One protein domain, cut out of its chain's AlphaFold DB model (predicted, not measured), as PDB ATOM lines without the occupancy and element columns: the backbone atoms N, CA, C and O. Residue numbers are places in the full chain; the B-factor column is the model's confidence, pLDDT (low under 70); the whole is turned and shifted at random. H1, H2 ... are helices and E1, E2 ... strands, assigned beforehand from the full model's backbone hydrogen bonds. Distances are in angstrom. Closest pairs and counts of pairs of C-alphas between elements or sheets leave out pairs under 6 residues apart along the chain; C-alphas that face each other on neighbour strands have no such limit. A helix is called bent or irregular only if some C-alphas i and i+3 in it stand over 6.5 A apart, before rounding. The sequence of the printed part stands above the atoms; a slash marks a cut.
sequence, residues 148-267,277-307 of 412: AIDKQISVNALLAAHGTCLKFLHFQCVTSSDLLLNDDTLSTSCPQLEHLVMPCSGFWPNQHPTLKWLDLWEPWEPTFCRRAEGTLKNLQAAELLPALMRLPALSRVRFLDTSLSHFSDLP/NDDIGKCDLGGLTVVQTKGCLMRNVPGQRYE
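What this domain is: This is residues 148 to 267 and 277 to 307 of the 412 residues of an uncharacterized protein of Jaapia argillacea MUCL 33604 (UniProt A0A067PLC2). A twisted sheet of seven strands is curled like part of a barrel, with the long helix H3 packed slantwise on the outer side of the curl and residues 258 to 267 lying in its hollow. Two shorter helices, H1 and H2, sit together near the E1 edge, at the opposite end of the longest axis from the meander E5 E6 E7, in which each strand is the antiparallel neighbour of the one before. The printed part has 151 residues, with four named helices and seven named strands in the order H1 E1 H2 E2 E3 H3 H4 E4 E5 E6 E7; the sheet is mixed and runs E1 E2 E3 E4 E7 E6 E5. The class is mixed, helices and strands, though under half of the residues, 72, are in named elements. The whole is compact, with a radius of gyration of the C-alphas of 15.6 A and spans of 47 by 33 by 26 A.

Where its parts are: H1, residues 156 to 165, begins with C-alpha 156 at (83.284, 50.620, 108.178) and is 15.2 A long; it is irregular, with C-alphas 161 and 164 7.8 A apart. E1 is residues 168 to 172, H2 residues 183 to 189 and E2 residues 195 to 199. E3, residues 213 to 218, is 15.9 A long. H3, residues 224 to 237, is the longest helix at 19.4 A and begins with C-alpha 224 at (59.324, 29.135, 107.185). H4 is residues 240 to 244, and E4, residues 252 to 257, is 16.4 A long. After the cut come E5, residues 281 to 285, E6, residues 288 to 292, and E7, residues 296 to 299, which ends with C-alpha 299 at (66.869, 22.484, 104.158).

How they stand to each other: E1, an edge strand, is parallel to E2 at 11 degrees, with N 171 and O 197 2.8 A apart. E2 and E3 are parallel at 18 degrees, with N 198 and O 215 at 2.9 A. E3 and E4 are parallel at 27 degrees, with N 256 and O 216 at 2.7 A. E1, H2, E2 and E3, H3, H4, E4 are strand-helix-strand units, two parallel neighbour strands with helices between, each with a right-handed crossover. E4 and E7 are parallel at 18 degrees, with N 297 and O 255 at 2.8 A. E7 pairs staggered, with E4 over residues 296 to 297 and with E6 over residues 297 to 299. The hairpin E6 and E7 is antiparallel at 164 degrees, with N 291 and O 298 at 2.8 A. The hairpin E5 and E6 is antiparallel at 155 degrees, with N 283 and O 290 at 2.9 A; E5 is the other edge strand. H3 is on the sheet at a height of 9.7 A over it, and two layers are formed, helix on one face of a sheet. It lies over E4, where 5 of its C-alphas fall, and only just not over E3, where 2 fall. It runs slantwise to the strands, at 43 degrees to E4 on the local plane; the closest C-alphas of H3 and E4 are those of Ala 228 and Phe 255, 6.3 A apart. H3 and H4 are close but not clearly touching, with the C-alphas of Leu 235 and Leu 241 closest at 6.4 A. H1, H2 and H4 are not on the sheet. H1 and H2 touch, closest at the C-alphas of Ala 160 and Ser 189, 4.9 A, with a steep tilt of 52 degrees, the same way. H1 and H3 are apart. Every O i to N i+4 pair is within hydrogen-bond range in H3 and H4, but 4 of 6 in H1 and 2 of 3 in H2.

The domain as a whole: The two C-alphas farthest apart are those of Ala 161 and Gly 303, 48.1 A. Residues 268 to 276 are cut out, with C-alphas 267 and 277 18.4 A apart, in the link across the cut from E4 to E5. Of the links that are printed whole, the one from E2 to E3, residues 200 to 212, is long. The mean pLDDT of the printed part of the model is 88.7; residues 174 to 178, 241 and 307 are under 70.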
ATOM      1  N   ALA A 148      82.125  36.056 109.366       93.00
ATOM      2  CA  ALA A 148      81.490  35.351 110.469       93.00
ATOM      3  C   ALA A 148      81.896  36.009 111.792       93.00
ATOM      4  O   ALA A 148      83.016  35.830 112.279       93.00
ATOM      5  N   ILE A 149      80.992  36.827 112.339       88.88
ATOM      6  CA  ILE A 149      81.229  37.652 113.530       88.88
ATOM      7  C   ILE A 149      80.224  37.260 114.616       88.88
ATOM      8  O   ILE A 149      79.019  37.230 114.371       88.88
ATOM      9  N   ASP A 150      80.712  36.978 115.823       85.81
ATOM     10  CA  ASP A 150      79.898  36.595 116.984       85.81
ATOM     11  C   ASP A 150      79.351  37.798 117.775       85.81
ATOM     12  O   ASP A 150      78.411  37.662 118.565       85.81
ATOM     13  N   LYS A 151      79.951  38.975 117.576       84.75
ATOM     14  CA  LYS A 151      79.713  40.201 118.341       84.75
ATOM     15  C   LYS A 151      79.515  41.411 117.444       84.75
ATOM     16  O   LYS A 151      79.910  41.445 116.283       84.75
ATOM     17  N   GLN A 152      78.964  42.461 118.038       85.19
ATOM     18  CA  GLN A 152      78.870  43.767 117.410       85.19
ATOM     19  C   GLN A 152      80.268  44.354 117.163       85.19
ATOM     20  O   GLN A 152      80.996  44.674 118.104       85.19
ATOM     21  N   ILE A 153      80.643  44.504 115.892       87.25
ATOM     22  CA  ILE A 153      81.904  45.120 115.467       87.25
ATOM     23  C   ILE A 153      81.620  46.076 114.306       87.25
ATOM     24  O   ILE A 153      80.818  45.779 113.421       87.25
ATOM     25  N   SER A 154      82.280  47.236 114.299       90.50
ATOM     26  CA  SER A 154      82.217  48.142 113.150       90.50
ATOM     27  C   SER A 154      83.079  47.614 112.005       90.50
ATOM     28  O   SER A 154      84.274  47.360 112.168       90.50
ATOM     29  N   VAL A 155      82.467  47.497 110.828       92.69
ATOM     30  CA  VAL A 155      83.106  47.036 109.585       92.69
ATOM     31  C   VAL A 155      83.480  48.199 108.656       92.69
ATOM     32  O   VAL A 155      84.074  47.982 107.604       92.69
ATOM     33  N   ASN A 156      83.170  49.441 109.044       93.69
ATOM     34  CA  ASN A 156      83.284  50.620 108.178       93.69
ATOM     35  C   ASN A 156      84.707  50.823 107.635       93.69
ATOM     36  O   ASN A 156      84.875  51.054 106.444       93.69
ATOM     37  N   ALA A 157      85.735  50.699 108.484       94.19
ATOM     38  CA  ALA A 157      87.127  50.875 108.061       94.19
ATOM     39  C   ALA A 157      87.573  49.805 107.050       94.19
ATOM     40  O   ALA A 157      88.282  50.115 106.096       94.19
ATOM     41  N   LEU A 158      87.124  48.560 107.239       95.44
ATOM     42  CA  LEU A 158      87.423  47.456 106.331       95.44
ATOM     43  C   LEU A 158      86.762  47.681 104.964       95.44
ATOM     44  O   LEU A 158      87.423  47.560 103.937       95.44
ATOM     45  N   LEU A 159      85.477  48.045 104.952       96.81
ATOM     46  CA  LEU A 159      84.748  48.311 103.710       96.81
ATOM     47  C   LEU A 159      85.280  49.554 102.991       96.81
ATOM     48  O   LEU A 159      85.419  49.527 101.777       96.81
ATOM     49  N   ALA A 160      85.649  50.615 103.712       97.00
ATOM     50  CA  ALA A 160      86.258  51.797 103.105       97.00
ATOM     51  C   ALA A 160      87.598  51.481 102.415       97.00
ATOM     52  O   ALA A 160      87.911  52.073 101.385       97.00
ATOM     53  N   ALA A 161      88.381  50.549 102.968       97.44
ATOM     54  CA  ALA A 161      89.663  50.145 102.399       97.44
ATOM     55  C   ALA A 161      89.524  49.195 101.195       97.44
ATOM     56  O   ALA A 161      90.288  49.313 100.240       97.44
ATOM     57  N   HIS A 162      88.556  48.269 101.227       97.94
ATOM     58  CA  HIS A 162      88.503  47.132 100.287       97.94
ATOM     59  C   HIS A 162      87.194  46.993  99.501       97.94
ATOM     60  O   HIS A 162      87.055  46.088  98.683       97.94
ATOM     61  N   GLY A 163      86.213  47.857  99.741       97.88
ATOM     62  CA  GLY A 163      84.861  47.727  99.197       97.88
ATOM     63  C   GLY A 163      84.725  48.112  97.722       97.88
ATOM     64  O   GLY A 163      83.764  47.707  97.072       97.88
ATOM     65  N   THR A 164      85.681  48.851  97.150       98.19
ATOM     66  CA  THR A 164      85.521  49.491  95.830       98.19
ATOM     67  C   THR A 164      85.234  48.515  94.687       98.19
ATOM     68  O   THR A 164      84.524  48.868  93.746       98.19
ATOM     69  N   CYS A 165      85.784  47.301  94.761       98.38
ATOM     70  CA  CYS A 165      85.592  46.232  93.772       98.38
ATOM     71  C   CYS A 165      84.659  45.118  94.265       98.38
ATOM     72  O   CYS A 165      84.461  44.120  93.566       98.38
ATOM     73  N   LEU A 166      84.092  45.278  95.461       98.50
ATOM     74  CA  LEU A 166      83.296  44.258  96.111       98.50
ATOM     75  C   LEU A 166      81.943  44.113  95.409       98.50
ATOM     76  O   LEU A 166      81.206  45.084  95.242       98.50
ATOM     77  N   LYS A 167      81.617  42.881  95.017       98.25
ATOM     78  CA  LYS A 167      80.361  42.489  94.364       98.25
ATOM     79  C   LYS A 167      79.471  41.637  95.259       98.25
ATOM     80  O   LYS A 167      78.254  41.670  95.099       98.25
ATOM     81  N   PHE A 168      80.073  40.898  96.185       98.19
ATOM     82  CA  PHE A 168      79.391  40.024  97.130       98.19
ATOM     83  C   PHE A 168      79.852  40.342  98.554       98.19
ATOM     84  O   PHE A 168      81.052  40.350  98.834       98.19
ATOM     85  N   LEU A 169      78.898  40.594  99.447       97.06
ATOM     86  CA  LEU A 169      79.149  40.837 100.864       97.06
ATOM     87  C   LEU A 169      78.222  39.963 101.698       97.06
ATOM     88  O   LEU A 169      77.005  40.030 101.545       97.06
ATOM     89  N   HIS A 170      78.792  39.174 102.600       96.25
ATOM     90  CA  HIS A 170      78.045  38.267 103.459       96.25
ATOM     91  C   HIS A 170      78.430  38.453 104.918       96.25
ATOM     92  O   HIS A 170      79.575  38.265 105.313       96.25
ATOM     93  N   PHE A 171      77.439  38.787 105.734       94.06
ATOM     94  CA  PHE A 171      77.538  38.770 107.181       94.06
ATOM     95  C   PHE A 171      76.903  37.494 107.726       94.06
ATOM     96  O   PHE A 171      75.680  37.346 107.778       94.06
ATOM     97  N   GLN A 172      77.749  36.560 108.141       90.50
ATOM     98  CA  GLN A 172      77.361  35.316 108.785       90.50
ATOM     99  C   GLN A 172      77.298  35.558 110.300       90.50
ATOM    100  O   GLN A 172      78.174  35.155 111.059       90.50
ATOM    101  N   CYS A 173      76.278  36.291 110.745       79.88
ATOM    102  CA  CYS A 173      76.020  36.533 112.163       79.88
ATOM    103  C   CYS A 173      74.730  35.806 112.559       79.88
ATOM    104  O   CYS A 173      73.670  36.074 112.006       79.88
ATOM    105  N   VAL A 174      74.822  34.842 113.477       63.22
ATOM    106  CA  VAL A 174      73.652  34.060 113.930       63.22
ATOM    107  C   VAL A 174      72.932  34.764 115.083       63.22
ATOM    108  O   VAL A 174      71.745  34.551 115.315       63.22
ATOM    109  N   THR A 175      73.643  35.620 115.816       69.12
ATOM    110  CA  THR A 175      73.070  36.422 116.896       69.12
ATOM    111  C   THR A 175      72.567  37.745 116.325       69.12
ATOM    112  O   THR A 175      73.133  38.270 115.372       69.12
ATOM    113  N   SER A 176      71.492  38.296 116.889       58.69
ATOM    114  CA  SER A 176      70.858  39.558 116.469       58.69
ATOM    115  C   SER A 176      71.713  40.800 116.772       58.69
ATOM    116  O   SER A 176      71.202  41.812 117.242       58.69
ATOM    117  N   SER A 177      73.028  40.697 116.612       58.72
ATOM    118  CA  SER A 177      73.967  41.768 116.893       58.72
ATOM    119  C   SER A 177      73.832  42.821 115.803       58.72
ATOM    120  O   SER A 177      74.131  42.540 114.641       58.72
ATOM    121  N   ASP A 178      73.409  44.027 116.177       68.81
ATOM    122  CA  ASP A 178      73.318  45.172 115.275       68.81
ATOM    123  C   ASP A 178      74.697  45.453 114.666       68.81
ATOM    124  O   ASP A 178      75.561  46.073 115.293       68.81
ATOM    125  N   LEU A 179      74.942  44.974 113.445       79.75
ATOM    126  CA  LEU A 179      76.108  45.375 112.668       79.75
ATOM    127  C   LEU A 179      76.089  46.899 112.567       79.75
ATOM    128  O   LEU A 179      75.142  47.483 112.047       79.75
ATOM    129  N   LEU A 180      77.141  47.545 113.074       84.62
ATOM    130  CA  LEU A 180      77.278  48.999 113.029       84.62
ATOM    131  C   LEU A 180      77.725  49.424 111.630       84.62
ATOM    132  O   LEU A 180      78.877  49.830 111.425       84.62
ATOM    133  N   LEU A 181      76.814  49.286 110.672       85.00
ATOM    134  CA  LEU A 181      76.955  49.788 109.319       85.00
ATOM    135  C   LEU A 181      76.026  50.988 109.139       85.00
ATOM    136  O   LEU A 181      74.832  50.901 109.399       85.00
ATOM    137  N   ASN A 182      76.592  52.114 108.712       83.62
ATOM    138  CA  ASN A 182      75.796  53.261 108.290       83.62
ATOM    139  C   ASN A 182      75.308  53.024 106.851       83.62
ATOM    140  O   ASN A 182      76.086  52.538 106.025       83.62
ATOM    141  N   ASP A 183      74.071  53.414 106.545       79.62
ATOM    142  CA  ASP A 183      73.466  53.272 105.213       79.62
ATOM    143  C   ASP A 183      74.351  53.895 104.119       79.62
ATOM    144  O   ASP A 183      74.591  53.294 103.068       79.62
ATOM    145  N   ASP A 184      74.935  55.062 104.407       88.62
ATOM    146  CA  ASP A 184      75.829  55.757 103.479       88.62
ATOM    147  C   ASP A 184      77.140  54.995 103.245       88.62
ATOM    148  O   ASP A 184      77.727  55.088 102.166       88.62
ATOM    149  N   THR A 185      77.625  54.224 104.226       91.62
ATOM    150  CA  THR A 185      78.896  53.498 104.089       91.62
ATOM    151  C   THR A 185      78.800  52.462 102.981       91.62
ATOM    152  O   THR A 185      79.737  52.338 102.197       91.62
ATOM    153  N   LEU A 186      77.686  51.729 102.884       94.06
ATOM    154  CA  LEU A 186      77.564  50.652 101.902       94.06
ATOM    155  C   LEU A 186      77.606  51.204 100.473       94.06
ATOM    156  O   LEU A 186      78.373  50.716  99.651       94.06
ATOM    157  N   SER A 187      76.839  52.261 100.199       94.88
ATOM    158  CA  SER A 187      76.773  52.871  98.868       94.88
ATOM    159  C   SER A 187      78.053  53.616  98.478       94.88
ATOM    160  O   SER A 187      78.452  53.581  97.313       94.88
ATOM    161  N   THR A 188      78.720  54.265  99.438       96.56
ATOM    162  CA  THR A 188      79.968  55.004  99.180       96.56
ATOM    163  C   THR A 188      81.190  54.095  99.098       96.56
ATOM    164  O   THR A 188      82.040  54.296  98.232       96.56
ATOM    165  N   SER A 189      81.288  53.099  99.979       97.56
ATOM    166  CA  SER A 189      82.462  52.224 100.079       97.56
ATOM    167  C   SER A 189      82.375  51.015  99.155       97.56
ATOM    168  O   SER A 189      83.411  50.556  98.681       97.56
ATOM    169  N   CYS A 190      81.167  50.521  98.854       97.81
ATOM    170  CA  CYS A 190      80.943  49.330  98.030       97.81
ATOM    171  C   CYS A 190      80.120  49.616  96.757       97.81
ATOM    172  O   CYS A 190      79.140  48.922  96.493       97.81
ATOM    173  N   PRO A 191      80.502  50.585  95.902       97.62
ATOM    174  CA  PRO A 191      79.672  51.053  94.786       97.62
ATOM    175  C   PRO A 191      79.371  49.999  93.704       97.62
ATOM    176  O   PRO A 191      78.530  50.246  92.842       97.62
ATOM    177  N   GLN A 192      80.067  48.854  93.709       98.25
ATOM    178  CA  GLN A 192      79.861  47.737  92.779       98.25
ATOM    179  C   GLN A 192      79.093  46.559  93.395       98.25
ATOM    180  O   GLN A 192      78.958  45.528  92.738       98.25
ATOM    181  N   LEU A 193      78.591  46.684  94.628       98.19
ATOM    182  CA  LEU A 193      77.940  45.580  95.325       98.19
ATOM    183  C   LEU A 193      76.678  45.133  94.582       98.19
ATOM    184  O   LEU A 193      75.776  45.935  94.335       98.19
ATOM    185  N   GLU A 194      76.618  43.850  94.232       97.81
ATOM    186  CA  GLU A 194      75.500  43.236  93.512       97.81
ATOM    187  C   GLU A 194      74.668  42.334  94.435       97.81
ATOM    188  O   GLU A 194      73.453  42.233  94.255       97.81
ATOM    189  N   HIS A 195      75.294  41.718  95.442       97.81
ATOM    190  CA  HIS A 195      74.665  40.762  96.356       97.81
ATOM    191  C   HIS A 195      75.049  41.050  97.807       97.81
ATOM    192  O   HIS A 195      76.233  41.059  98.149       97.81
ATOM    193  N   LEU A 196      74.043  41.246  98.657       96.56
ATOM    194  CA  LEU A 196      74.199  41.366 100.102       96.56
ATOM    195  C   LEU A 196      73.512  40.190 100.804       96.56
ATOM    196  O   LEU A 196      72.343  39.919 100.543       96.56
ATOM    197  N   VAL A 197      74.227  39.519 101.704       95.62
ATOM    198  CA  VAL A 197      73.705  38.452 102.565       95.62
ATOM    199  C   VAL A 197      73.854  38.882 104.021       95.62
ATOM    200  O   VAL A 197      74.959  39.214 104.451       95.62
ATOM    201  N   MET A 198      72.778  38.878 104.802       94.06
ATOM    202  CA  MET A 198      72.809  39.399 106.173       94.06
ATOM    203  C   MET A 198      71.702  38.820 107.068       94.06
ATOM    204  O   MET A 198      70.792  38.173 106.558       94.06
ATOM    205  N   PRO A 199      71.748  39.007 108.397       91.50
ATOM    206  CA  PRO A 199      70.650  38.611 109.284       91.50
ATOM    207  C   PRO A 199      69.379  39.428 109.021       91.50
ATOM    208  O   PRO A 199      69.472  40.629 108.768       91.50
ATOM    209  N   CYS A 200      68.193  38.819 109.151       88.31
ATOM    210  CA  CYS A 200      66.921  39.529 108.945       88.31
ATOM    211  C   CYS A 200      66.681  40.673 109.956       88.31
ATOM    212  O   CYS A 200      65.950  41.619 109.669       88.31
ATOM    213  N   SER A 201      67.309  40.611 111.132       85.25
ATOM    214  CA  SER A 201      67.249  41.648 112.171       85.25
ATOM    215  C   SER A 201      68.241  42.803 111.975       85.25
ATOM    216  O   SER A 201      68.292  43.694 112.816       85.25
ATOM    217  N   GLY A 202      69.049  42.788 110.911       79.94
ATOM    218  CA  GLY A 202      70.089  43.792 110.688       79.94
ATOM    219  C   GLY A 202      69.594  45.115 110.090       79.94
ATOM    220  O   GLY A 202      68.398  45.377 109.963       79.94
ATOM    221  N   PHE A 203      70.556  45.959 109.708       85.00
ATOM    222  CA  PHE A 203      70.305  47.221 109.006       85.00
ATOM    223  C   PHE A 203      69.661  46.985 107.629       85.00
ATOM    224  O   PHE A 203      69.919  45.980 106.976       85.00
ATOM    225  N   TRP A 204      68.872  47.933 107.135       87.00
ATOM    226  CA  TRP A 204      68.248  47.812 105.817       87.00
ATOM    227  C   TRP A 204      68.835  48.854 104.875       87.00
ATOM    228  O   TRP A 204      68.595  50.040 105.097       87.00
ATOM    229  N   PRO A 205      69.578  48.453 103.823       89.44
ATOM    230  CA  PRO A 205      70.158  49.418 102.908       89.44
ATOM    231  C   PRO A 205      69.038  50.217 102.249       89.44
ATOM    232  O   PRO A 205      68.184  49.671 101.551       89.44
ATOM    233  N   ASN A 206      69.043  51.525 102.481       88.38
ATOM    234  CA  ASN A 206      68.003  52.408 101.973       88.38
ATOM    235  C   ASN A 206      68.305  52.938 100.562       88.38
ATOM    236  O   ASN A 206      67.402  53.443  99.900       88.38
ATOM    237  N   GLN A 207      69.562  52.863 100.117       90.88
ATOM    238  CA  GLN A 207      70.041  53.349  98.825       90.88
ATOM    239  C   GLN A 207      71.281  52.552  98.411       90.88
ATOM    240  O   GLN A 207      72.263  52.476  99.146       90.88
ATOM    241  N   HIS A 208      71.255  51.971  97.213       95.12
ATOM    242  CA  HIS A 208      72.417  51.331  96.612       95.12
ATOM    243  C   HIS A 208      72.235  51.237  95.091       95.12
ATOM    244  O   HIS A 208      71.235  50.677  94.637       95.12
ATOM    245  N   PRO A 209      73.175  51.751  94.277       95.25
ATOM    246  CA  PRO A 209      72.971  51.865  92.833       95.25
ATOM    247  C   PRO A 209      72.952  50.514  92.105       95.25
ATOM    248  O   PRO A 209      72.233  50.364  91.120       95.25
ATOM    249  N   THR A 210      73.730  49.534  92.572       97.62
ATOM    250  CA  THR A 210      73.968  48.267  91.853       97.62
ATOM    251  C   THR A 210      73.445  47.022  92.564       97.62
ATOM    252  O   THR A 210      73.628  45.925  92.041       97.62
ATOM    253  N   LEU A 211      72.817  47.158  93.739       97.25
ATOM    254  CA  LEU A 211      72.421  46.005  94.554       97.25
ATOM    255  C   LEU A 211      71.247  45.287  93.884       97.25
ATOM    256  O   LEU A 211      70.172  45.867  93.762       97.25
ATOM    257  N   LYS A 212      71.456  44.042  93.449       96.88
ATOM    258  CA  LYS A 212      70.471  43.220  92.725       96.88
ATOM    259  C   LYS A 212      69.786  42.205  93.622       96.88
ATOM    260  O   LYS A 212      68.603  41.915  93.420       96.88
ATOM    261  N   TRP A 213      70.525  41.660  94.582       96.81
ATOM    262  CA  TRP A 213      70.075  40.553  95.415       96.81
ATOM    263  C   TRP A 213      70.305  40.827  96.893       96.81
ATOM    264  O   TRP A 213      71.395  41.241  97.296       96.81
ATOM    265  N   LEU A 214      69.275  40.545  97.685       95.44
ATOM    266  CA  LEU A 214      69.314  40.608  99.137       95.44
ATOM    267  C   LEU A 214      68.898  39.253  99.711       95.44
ATOM    268  O   LEU A 214      67.750  38.841  99.552       95.44
ATOM    269  N   ASP A 215      69.829  38.580 100.372       96.25
ATOM    270  CA  ASP A 215      69.576  37.330 101.076       96.25
ATOM    271  C   ASP A 215      69.552  37.566 102.591       96.25
ATOM    272  O   ASP A 215      70.451  38.198 103.150       96.25
ATOM    273  N   LEU A 216      68.531  37.038 103.260       94.19
ATOM    274  CA  LEU A 216      68.260  37.293 104.672       94.19
ATOM    275  C   LEU A 216      68.249  35.994 105.464       94.19
ATOM    276  O   LEU A 216      67.394  35.146 105.229       94.19
ATOM    277  N   TRP A 217      69.162  35.838 106.417       93.56
ATOM    278  CA  TRP A 217      69.126  34.700 107.334       93.56
ATOM    279  C   TRP A 217      67.935  34.822 108.283       93.56
ATOM    280  O   TRP A 217      67.818  35.814 109.007       93.56
ATOM    281  N   GLU A 218      67.093  33.793 108.289       90.88
ATOM    282  CA  GLU A 218      65.884  33.686 109.101       90.88
ATOM    283  C   GLU A 218      65.895  32.346 109.863       90.88
ATOM    284  O   GLU A 218      66.223  31.304 109.274       90.88
ATOM    285  N   PRO A 219      65.566  32.338 111.168       88.44
ATOM    286  CA  PRO A 219      65.434  31.110 111.935       88.44
ATOM    287  C   PRO A 219      64.487  30.110 111.273       88.44
ATOM    288  O   PRO A 219      63.379  30.452 110.857       88.44
ATOM    289  N   TRP A 220      64.919  28.854 111.197       83.06
ATOM    290  CA  TRP A 220      64.084  27.799 110.638       83.06
ATOM    291  C   TRP A 220      62.852  27.535 111.496       83.06
ATOM    292  O   TRP A 220      62.965  27.335 112.707       83.06
ATOM    293  N   GLU A 221      61.696  27.419 110.842       82.88
ATOM    294  CA  GLU A 221      60.465  26.913 111.441       82.88
ATOM    295  C   GLU A 221      59.628  26.122 110.428       82.88
ATOM    296  O   GLU A 221      59.771  26.321 109.222       82.88
ATOM    297  N   PRO A 222      58.693  25.259 110.867       79.06
ATOM    298  CA  PRO A 222      57.840  24.508 109.944       79.06
ATOM    299  C   PRO A 222      57.041  25.377 108.962       79.06
ATOM    300  O   PRO A 222      56.730  24.934 107.862       79.06
ATOM    301  N   THR A 223      56.741  26.619 109.343       80.56
ATOM    302  CA  THR A 223      56.035  27.619 108.528       80.56
ATOM    303  C   THR A 223      56.987  28.624 107.874       80.56
ATOM    304  O   THR A 223      56.573  29.737 107.551       80.56
ATOM    305  N   PHE A 224      58.260  28.253 107.677       82.62
ATOM    306  CA  PHE A 224      59.324  29.135 107.185       82.62
ATOM    307  C   PHE A 224      58.905  29.960 105.965       82.62
ATOM    308  O   PHE A 224      59.053  31.175 105.985       82.62
ATOM    309  N   CYS A 225      58.307  29.335 104.944       80.06
ATOM    310  CA  CYS A 225      57.867  30.037 103.732       80.06
ATOM    311  C   CYS A 225      56.790  31.085 104.032       80.06
ATOM    312  O   CYS A 225      56.944  32.256 103.689       80.06
ATOM    313  N   ARG A 226      55.729  30.692 104.746       82.75
ATOM    314  CA  ARG A 226      54.644  31.599 105.139       82.75
ATOM    315  C   ARG A 226      55.149  32.751 106.007       82.75
ATOM    316  O   ARG A 226      54.693  33.884 105.864       82.75
ATOM    317  N   ARG A 227      56.099  32.485 106.907       81.50
ATOM    318  CA  ARG A 227      56.740  33.524 107.717       81.50
ATOM    319  C   ARG A 227      57.621  34.430 106.876       81.50
ATOM    320  O   ARG A 227      57.564  35.632 107.086       81.50
ATOM    321  N   ALA A 228      58.423  33.893 105.967       82.69
ATOM    322  CA  ALA A 228      59.256  34.674 105.061       82.69
ATOM    323  C   ALA A 228      58.388  35.648 104.249       82.69
ATOM    324  O   ALA A 228      58.663  36.846 104.207       82.69
ATOM    325  N   GLU A 229      57.260  35.177 103.715       84.50
ATOM    326  CA  GLU A 229      56.270  36.029 103.053       84.50
ATOM    327  C   GLU A 229      55.638  37.054 103.996       84.50
ATOM    328  O   GLU A 229      55.499  38.220 103.635       84.50
ATOM    329  N   GLY A 230      55.251  36.644 105.206       85.94
ATOM    330  CA  GLY A 230      54.712  37.547 106.224       85.94
ATOM    331  C   GLY A 230      55.720  38.616 106.643       85.94
ATOM    332  O   GLY A 230      55.362  39.778 106.787       85.94
ATOM    333  N   THR A 231      56.992  38.249 106.759       83.31
ATOM    334  CA  THR A 231      58.110  39.143 107.066       83.31
ATOM    335  C   THR A 231      58.308  40.111 105.921       83.31
ATOM    336  O   THR A 231      58.342  41.310 106.154       83.31
ATOM    337  N   LEU A 232      58.307  39.631 104.676       84.31
ATOM    338  CA  LEU A 232      58.340  40.496 103.507       84.31
ATOM    339  C   LEU A 232      57.152  41.466 103.497       84.31
ATOM    340  O   LEU A 232      57.369  42.658 103.331       84.31
ATOM    341  N   LYS A 233      55.922  41.010 103.756       86.12
ATOM    342  CA  LYS A 233      54.729  41.875 103.860       86.12
ATOM    343  C   LYS A 233      54.846  42.894 104.995       86.12
ATOM    344  O   LYS A 233      54.483  44.051 104.818       86.12
ATOM    345  N   ASN A 234      55.389  42.495 106.141       83.44
ATOM    346  CA  ASN A 234      55.615  43.386 107.274       83.44
ATOM    347  C   ASN A 234      56.678  44.435 106.945       83.44
ATOM    348  O   ASN A 234      56.467  45.606 107.224       83.44
ATOM    349  N   LEU A 235      57.771  44.052 106.286       79.88
ATOM    350  CA  LEU A 235      58.783  44.979 105.774       79.88
ATOM    351  C   LEU A 235      58.181  45.919 104.720       79.88
ATOM    352  O   LEU A 235      58.483  47.110 104.693       79.88
ATOM    353  N   GLN A 236      57.272  45.403 103.891       79.94
ATOM    354  CA  GLN A 236      56.529  46.208 102.928       79.94
ATOM    355  C   GLN A 236      55.577  47.208 103.619       79.94
ATOM    356  O   GLN A 236      55.350  48.302 103.107       79.94
ATOM    357  N   ALA A 237      55.040  46.868 104.791       81.25
ATOM    358  CA  ALA A 237      54.145  47.731 105.560       81.25
ATOM    359  C   ALA A 237      54.885  48.727 106.481       81.25
ATOM    360  O   ALA A 237      54.404  49.835 106.700       81.25
ATOM    361  N   ALA A 238      56.049  48.354 107.020       73.19
ATOM    362  CA  ALA A 238      56.709  49.023 108.145       73.19
ATOM    363  C   ALA A 238      57.612  50.215 107.763       73.19
ATOM    364  O   ALA A 238      58.711  50.336 108.286       73.19
ATOM    365  N   GLU A 239      57.203  51.092 106.842       70.31
ATOM    366  CA  GLU A 239      58.023  52.221 106.325       70.31
ATOM    367  C   GLU A 239      59.361  51.832 105.648       70.31
ATOM    368  O   GLU A 239      60.013  52.677 105.032       70.31
ATOM    369  N   LEU A 240      59.745  50.552 105.662       73.31
ATOM    370  CA  LEU A 240      60.939  50.030 104.993       73.31
ATOM    371  C   LEU A 240      60.727  49.858 103.481       73.31
ATOM    372  O   LEU A 240      61.691  49.869 102.718       73.31
ATOM    373  N   LEU A 241      59.478  49.792 103.009       69.62
ATOM    374  CA  LEU A 241      59.164  49.769 101.577       69.62
ATOM    375  C   LEU A 241      59.666  51.016 100.835       69.62
ATOM    376  O   LEU A 241      60.369  50.839  99.845       69.62
ATOM    377  N   PRO A 242      59.393  52.262 101.282       75.62
ATOM    378  CA  PRO A 242      60.029  53.442 100.709       75.62
ATOM    379  C   PRO A 242      61.552  53.348 100.603       75.62
ATOM    380  O   PRO A 242      62.114  53.912  99.669       75.62
ATOM    381  N   ALA A 243      62.220  52.664 101.537       79.25
ATOM    382  CA  ALA A 243      63.664  52.464 101.503       79.25
ATOM    383  C   ALA A 243      64.063  51.422 100.443       79.25
ATOM    384  O   ALA A 243      64.905  51.703  99.598       79.25
ATOM    385  N   LEU A 244      63.399  50.264 100.394       79.44
ATOM    386  CA  LEU A 244      63.675  49.236  99.382       79.44
ATOM    387  C   LEU A 244      63.337  49.701  97.958       79.44
ATOM    388  O   LEU A 244      64.067  49.398  97.019       79.44
ATOM    389  N   MET A 245      62.283  50.501  97.788       78.44
ATOM    390  CA  MET A 245      61.900  51.091  96.497       78.44
ATOM    391  C   MET A 245      62.925  52.109  95.970       78.44
ATOM    392  O   MET A 245      62.861  52.497  94.805       78.44
ATOM    393  N   ARG A 246      63.880  52.545  96.802       86.56
ATOM    394  CA  ARG A 246      65.011  53.398  96.399       86.56
ATOM    395  C   ARG A 246      66.241  52.598  95.975       86.56
ATOM    396  O   ARG A 246      67.271  53.202  95.684       86.56
ATOM    397  N   LEU A 247      66.158  51.269  95.925       92.81
ATOM    398  CA  LEU A 247      67.199  50.404  95.380       92.81
ATOM    399  C   LEU A 247      66.879  50.118  93.903       92.81
ATOM    400  O   LEU A 247      66.196  49.140  93.606       92.81
ATOM    401  N   PRO A 248      67.339  50.954  92.949       94.12
ATOM    402  CA  PRO A 248      66.878  50.901  91.559       94.12
ATOM    403  C   PRO A 248      67.195  49.579  90.849       94.12
ATOM    404  O   PRO A 248      66.527  49.236  89.878       94.12
ATOM    405  N   ALA A 249      68.219  48.853  91.306       96.00
ATOM    406  CA  ALA A 249      68.645  47.582  90.729       96.00
ATOM    407  C   ALA A 249      68.092  46.350  91.469       96.00
ATOM    408  O   ALA A 249      68.285  45.228  90.985       96.00
ATOM    409  N   LEU A 250      67.424  46.526  92.620       95.31
ATOM    410  CA  LEU A 250      67.015  45.401  93.457       95.31
ATOM    411  C   LEU A 250      65.973  44.565  92.719       95.31
ATOM    412  O   LEU A 250      64.865  45.008  92.437       95.31
ATOM    413  N   SER A 251      66.355  43.330  92.414       94.12
ATOM    414  CA  SER A 251      65.549  42.401  91.628       94.12
ATOM    415  C   SER A 251      64.878  41.346  92.501       94.12
ATOM    416  O   SER A 251      63.782  40.886  92.182       94.12
ATOM    417  N   ARG A 252      65.543  40.904  93.578       93.06
ATOM    418  CA  ARG A 252      65.047  39.800  94.408       93.06
ATOM    419  C   ARG A 252      65.497  39.933  95.860       93.06
ATOM    420  O   ARG A 252      66.656  40.252  96.127       93.06
ATOM    421  N   VAL A 253      64.570  39.628  96.763       93.69
ATOM    422  CA  VAL A 253      64.824  39.379  98.185       93.69
ATOM    423  C   VAL A 253      64.523  37.908  98.444       93.69
ATOM    424  O   VAL A 253      63.484  37.419  97.995       93.69
ATOM    425  N   ARG A 254      65.426  37.200  99.119       95.06
ATOM    426  CA  ARG A 254      65.282  35.776  99.430       95.06
ATOM    427  C   ARG A 254      65.655  35.504 100.884       95.06
ATOM    428  O   ARG A 254      66.592  36.084 101.415       95.06
ATOM    429  N   PHE A 255      64.927  34.600 101.525       94.94
ATOM    430  CA  PHE A 255      65.176  34.185 102.901       94.94
ATOM    431  C   PHE A 255      65.997  32.898 102.927       94.94
ATOM    432  O   PHE A 255      65.726  31.965 102.172       94.94
ATOM    433  N   LEU A 256      67.009  32.847 103.783       95.25
ATOM    434  CA  LEU A 256      67.908  31.720 103.961       95.25
ATOM    435  C   LEU A 256      67.665  31.087 105.329       95.25
ATOM    436  O   LEU A 256      67.705  31.758 106.357       95.25
ATOM    437  N   ASP A 257      67.451  29.784 105.337       93.62
ATOM    438  CA  ASP A 257      67.305  28.978 106.543       93.62
ATOM    439  C   ASP A 257      68.608  28.963 107.361       93.62
ATOM    440  O   ASP A 257      69.639  28.474 106.896       93.62
ATOM    441  N   THR A 258      68.580  29.447 108.608       92.44
ATOM    442  CA  THR A 258      69.769  29.481 109.483       92.44
ATOM    443  C   THR A 258      70.404  28.114 109.750       92.44
ATOM    444  O   THR A 258      71.583  28.061 110.101       92.44
ATOM    445  N   SER A 259      69.683  26.999 109.583       91.50
ATOM    446  CA  SER A 259      70.271  25.653 109.686       91.50
ATOM    447  C   SER A 259      71.297  25.373 108.581       91.50
ATOM    448  O   SER A 259      72.173  24.524 108.745       91.50
ATOM    449  N   LEU A 260      71.241  26.141 107.488       93.25
ATOM    450  CA  LEU A 260      72.203  26.123 106.391       93.25
ATOM    451  C   LEU A 260      73.378  27.084 106.608       93.25
ATOM    452  O   LEU A 260      74.277  27.143 105.772       93.25
ATOM    453  N   SER A 261      73.412  27.823 107.721       90.62
ATOM    454  CA  SER A 261      74.447  28.831 107.977       90.62
ATOM    455  C   SER A 261      75.861  28.255 108.027       90.62
ATOM    456  O   SER A 261      76.806  28.997 107.805       90.62
ATOM    457  N   HIS A 262      76.040  26.949 108.252       86.56
ATOM    458  CA  HIS A 262      77.351  26.294 108.184       86.56
ATOM    459  C   HIS A 262      77.950  26.266 106.764       86.56
ATOM    460  O   HIS A 262      79.161  26.116 106.613       86.56
ATOM    461  N   PHE A 263      77.131  26.461 105.726       89.62
ATOM    462  CA  PHE A 263      77.555  26.519 104.330       89.62
ATOM    463  C   PHE A 263      77.727  27.978 103.896       89.62
ATOM    464  O   PHE A 263      76.856  28.569 103.263       89.62
ATOM    465  N   SER A 264      78.867  28.571 104.249       86.56
ATOM    466  CA  SER A 264      79.166  29.985 103.952       86.56
ATOM    467  C   SER A 264      79.089  30.343 102.459       86.56
ATOM    468  O   SER A 264      78.599  31.413 102.110       86.56
ATOM    469  N   ASP A 265      79.481  29.426 101.573       90.12
ATOM    470  CA  ASP A 265      79.460  29.639 100.119       90.12
ATOM    471  C   ASP A 265      78.079  29.409  99.482       90.12
ATOM    472  O   ASP A 265      77.892  29.644  98.286       90.12
ATOM    473  N   LEU A 266      77.091  28.952 100.257       93.06
ATOM    474  CA  LEU A 266      75.787  28.547  99.738       93.06
ATOM    475  C   LEU A 266      75.076  29.636  98.911       93.06
ATOM    476  O   LEU A 266      74.576  29.302  97.835       93.06
ATOM    477  N   PRO A 267      75.057  30.922  99.317       94.31
ATOM    478  CA  PRO A 267      74.435  31.977  98.513       94.31
ATOM    479  C   PRO A 267      75.065  32.153  97.123       94.31
ATOM    480  O   PRO A 267      74.377  32.578  96.196       94.31
ATOM    481  N   ASN A 277      60.843  31.733  87.600       78.88
ATOM    482  CA  ASN A 277      59.404  31.549  87.853       78.88
ATOM    483  C   ASN A 277      59.077  31.025  89.269       78.88
ATOM    484  O   ASN A 277      59.787  31.354  90.223       78.88
ATOM    485  N   ASP A 278      57.981  30.275  89.387       80.88
ATOM    486  CA  ASP A 278      57.521  29.589  90.598       80.88
ATOM    487  C   ASP A 278      58.075  28.148  90.676       80.88
ATOM    488  O   ASP A 278      57.523  27.296  91.368       80.88
ATOM    489  N   ASP A 279      59.179  27.877  89.967       89.81
ATOM    490  CA  ASP A 279      59.842  26.575  89.981       89.81
ATOM    491  C   ASP A 279      60.504  26.303  91.344       89.81
ATOM    492  O   ASP A 279      60.817  27.207  92.132       89.81
ATOM    493  N   ILE A 280      60.766  25.022  91.606       92.06
ATOM    494  CA  ILE A 280      61.456  24.548  92.805       92.06
ATOM    495  C   ILE A 280      62.737  23.834  92.374       92.06
ATOM    496  O   ILE A 280      62.700  22.781  91.739       92.06
ATOM    497  N   GLY A 281      63.887  24.394  92.744       93.75
ATOM    498  CA  GLY A 281      65.186  23.748  92.578       93.75
ATOM    499  C   GLY A 281      65.517  22.870  93.782       93.75
ATOM    500  O   GLY A 281      65.373  23.309  94.920       93.75
ATOM    501  N   LYS A 282      65.997  21.643  93.555       94.94
ATOM    502  CA  LYS A 282      66.561  20.775  94.603       94.94
ATOM    503  C   LYS A 282      68.042  20.533  94.298       94.94
ATOM    504  O   LYS A 282      68.396  20.268  93.153       94.94
ATOM    505  N   CYS A 283      68.905  20.664  95.301       95.12
ATOM    506  CA  CYS A 283      70.351  20.481  95.173       95.12
ATOM    507  C   CYS A 283      70.879  19.643  96.338       95.12
ATOM    508  O   CYS A 283      70.629  19.977  97.494       95.12
ATOM    509  N   ASP A 284      71.618  18.574  96.045       94.44
ATOM    510  CA  ASP A 284      72.215  17.707  97.061       94.44
ATOM    511  C   ASP A 284      73.656  18.129  97.376       94.44
ATOM    512  O   ASP A 284      74.525  18.151  96.506       94.44
ATOM    513  N   LEU A 285      73.918  18.433  98.647       89.25
ATOM    514  CA  LEU A 285      75.206  18.879  99.177       89.25
ATOM    515  C   LEU A 285      75.701  17.886 100.235       89.25
ATOM    516  O   LEU A 285      75.495  18.076 101.431       89.25
ATOM    517  N   GLY A 286      76.323  16.787  99.799       84.81
ATOM    518  CA  GLY A 286      76.940  15.815 100.714       84.81
ATOM    519  C   GLY A 286      75.942  15.142 101.666       84.81
ATOM    520  O   GLY A 286      76.187  15.054 102.866       84.81
ATOM    521  N   GLY A 287      74.788  14.711 101.146       88.50
ATOM    522  CA  GLY A 287      73.710  14.099 101.938       88.50
ATOM    523  C   GLY A 287      72.724  15.101 102.551       88.50
ATOM    524  O   GLY A 287      71.748  14.694 103.179       88.50
ATOM    525  N   LEU A 288      72.944  16.401 102.349       91.19
ATOM    526  CA  LEU A 288      71.980  17.449 102.655       91.19
ATOM    527  C   LEU A 288      71.277  17.905 101.375       91.19
ATOM    528  O   LEU A 288      71.882  18.589 100.555       91.19
ATOM    529  N   THR A 289      69.996  17.590 101.221       95.12
ATOM    530  CA  THR A 289      69.195  18.171 100.139       95.12
ATOM    531  C   THR A 289      68.751  19.581 100.535       95.12
ATOM    532  O   THR A 289      68.127  19.780 101.579       95.12
ATOM    533  N   VAL A 290      69.061  20.567  99.702       95.62
ATOM    534  CA  VAL A 290      68.639  21.965  99.825       95.62
ATOM    535  C   VAL A 290      67.571  22.248  98.777       95.62
ATOM    536  O   VAL A 290      67.716  21.873  97.613       95.62
ATOM    537  N   VAL A 291      66.495  22.911  99.189       95.12
ATOM    538  CA  VAL A 291      65.407  23.355  98.317       95.12
ATOM    539  C   VAL A 291      65.509  24.862  98.123       95.12
ATOM    540  O   VAL A 291      65.557  25.623  99.090       95.12
ATOM    541  N   GLN A 292      65.525  25.292  96.869       95.25
ATOM    542  CA  GLN A 292      65.491  26.687  96.466       95.25
ATOM    543  C   GLN A 292      64.160  26.990  95.784       95.25
ATOM    544  O   GLN A 292      63.793  26.349  94.803       95.25
ATOM    545  N   THR A 293      63.481  28.023  96.262       93.38
ATOM    546  CA  THR A 293      62.362  28.659  95.562       93.38
ATOM    547  C   THR A 293      62.775  30.069  95.139       93.38
ATOM    548  O   THR A 293      63.892  30.529  95.405       93.38
ATOM    549  N   LYS A 294      61.863  30.809  94.504       91.69
ATOM    550  CA  LYS A 294      62.067  32.231  94.196       91.69
ATOM    551  C   LYS A 294      62.345  33.080  95.443       91.69
ATOM    552  O   LYS A 294      63.141  34.014  95.373       91.69
ATOM    553  N   GLY A 295      61.677  32.778  96.555       92.25
ATOM    554  CA  GLY A 295      61.712  33.589  97.776       92.25
ATOM    555  C   GLY A 295      62.524  32.988  98.917       92.25
ATOM    556  O   GLY A 295      62.774  33.687  99.892       92.25
ATOM    557  N   CYS A 296      62.928  31.718  98.837       94.25
ATOM    558  CA  CYS A 296      63.552  31.021  99.959       94.25
ATOM    559  C   CYS A 296      64.664  30.054  99.528       94.25
ATOM    560  O   CYS A 296      64.660  29.523  98.418       94.25
ATOM    561  N   LEU A 297      65.582  29.783 100.451       95.31
ATOM    562  CA  LEU A 297      66.546  28.694 100.395       95.31
ATOM    563  C   LEU A 297      66.515  27.952 101.732       95.31
ATOM    564  O   LEU A 297      66.825  28.540 102.766       95.31
ATOM    565  N   MET A 298      66.116  26.683 101.719       94.81
ATOM    566  CA  MET A 298      65.831  25.930 102.940       94.81
ATOM    567  C   MET A 298      66.334  24.497 102.883       94.81
ATOM    568  O   MET A 298      66.497  23.916 101.810       94.81
ATOM    569  N   ARG A 299      66.568  23.907 104.054       93.94
ATOM    570  CA  ARG A 299      66.869  22.484 104.158       93.94
ATOM    571  C   ARG A 299      65.637  21.658 103.792       93.94
ATOM    572  O   ARG A 299      64.557  21.914 104.321       93.94
ATOM    573  N   ASN A 300      65.820  20.630 102.961       92.25
ATOM    574  CA  ASN A 300      64.832  19.573 102.770       92.25
ATOM    575  C   ASN A 300      64.844  18.637 103.991       92.25
ATOM    576  O   ASN A 300      65.873  18.030 104.306       92.25
ATOM    577  N   VAL A 301      63.719  18.507 104.681       89.12
ATOM    578  CA  VAL A 301      63.545  17.621 105.831       89.12
ATOM    579  C   VAL A 301      62.643  16.467 105.390       89.12
ATOM    580  O   VAL A 301      61.457  16.682 105.143       89.12
ATOM    581  N   PRO A 302      63.172  15.235 105.272       85.56
ATOM    582  CA  PRO A 302      62.376  14.092 104.843       85.56
ATOM    583  C   PRO A 302      61.119  13.901 105.698       85.56
ATOM    584  O   PRO A 302      61.181  13.924 106.926       85.56
ATOM    585  N   GLY A 303      59.977  13.689 105.040       83.88
ATOM    586  CA  GLY A 303      58.678  13.503 105.699       83.88
ATOM    587  C   GLY A 303      57.942  14.801 106.037       83.88
ATOM    588  O   GLY A 303      56.777  14.745 106.427       83.88
ATOM    589  N   GLN A 304      58.572  15.961 105.843       82.06
ATOM    590  CA  GLN A 304      57.902  17.247 105.941       82.06
ATOM    591  C   GLN A 304      57.390  17.651 104.560       82.06
ATOM    592  O   GLN A 304      58.175  17.907 103.653       82.06
ATOM    593  N   ARG A 305      56.063  17.687 104.395       75.50
ATOM    594  CA  ARG A 305      55.451  18.258 103.193       75.50
ATOM    595  C   ARG A 305      55.589  19.769 103.252       75.50
ATOM    596  O   ARG A 305      55.163  20.385 104.232       75.50
ATOM    597  N   TYR A 306      56.174  20.347 102.217       74.69
ATOM    598  CA  TYR A 306      56.235  21.794 102.090       74.69
ATOM    599  C   TYR A 306      54.932  22.322 101.498       74.69
ATOM    600  O   TYR A 306      54.320  21.674 100.655       74.69
ATOM    601  N   GLU A 307      54.518  23.522 101.907       67.38
ATOM    602  CA  GLU A 307      53.284  24.159 101.417       67.38
ATOM    603  C   GLU A 307      53.280  24.388  99.893       67.38
ATOM    604  O   GLU A 307      52.226  24.628  99.319       67.38
TER     605      GLU A 307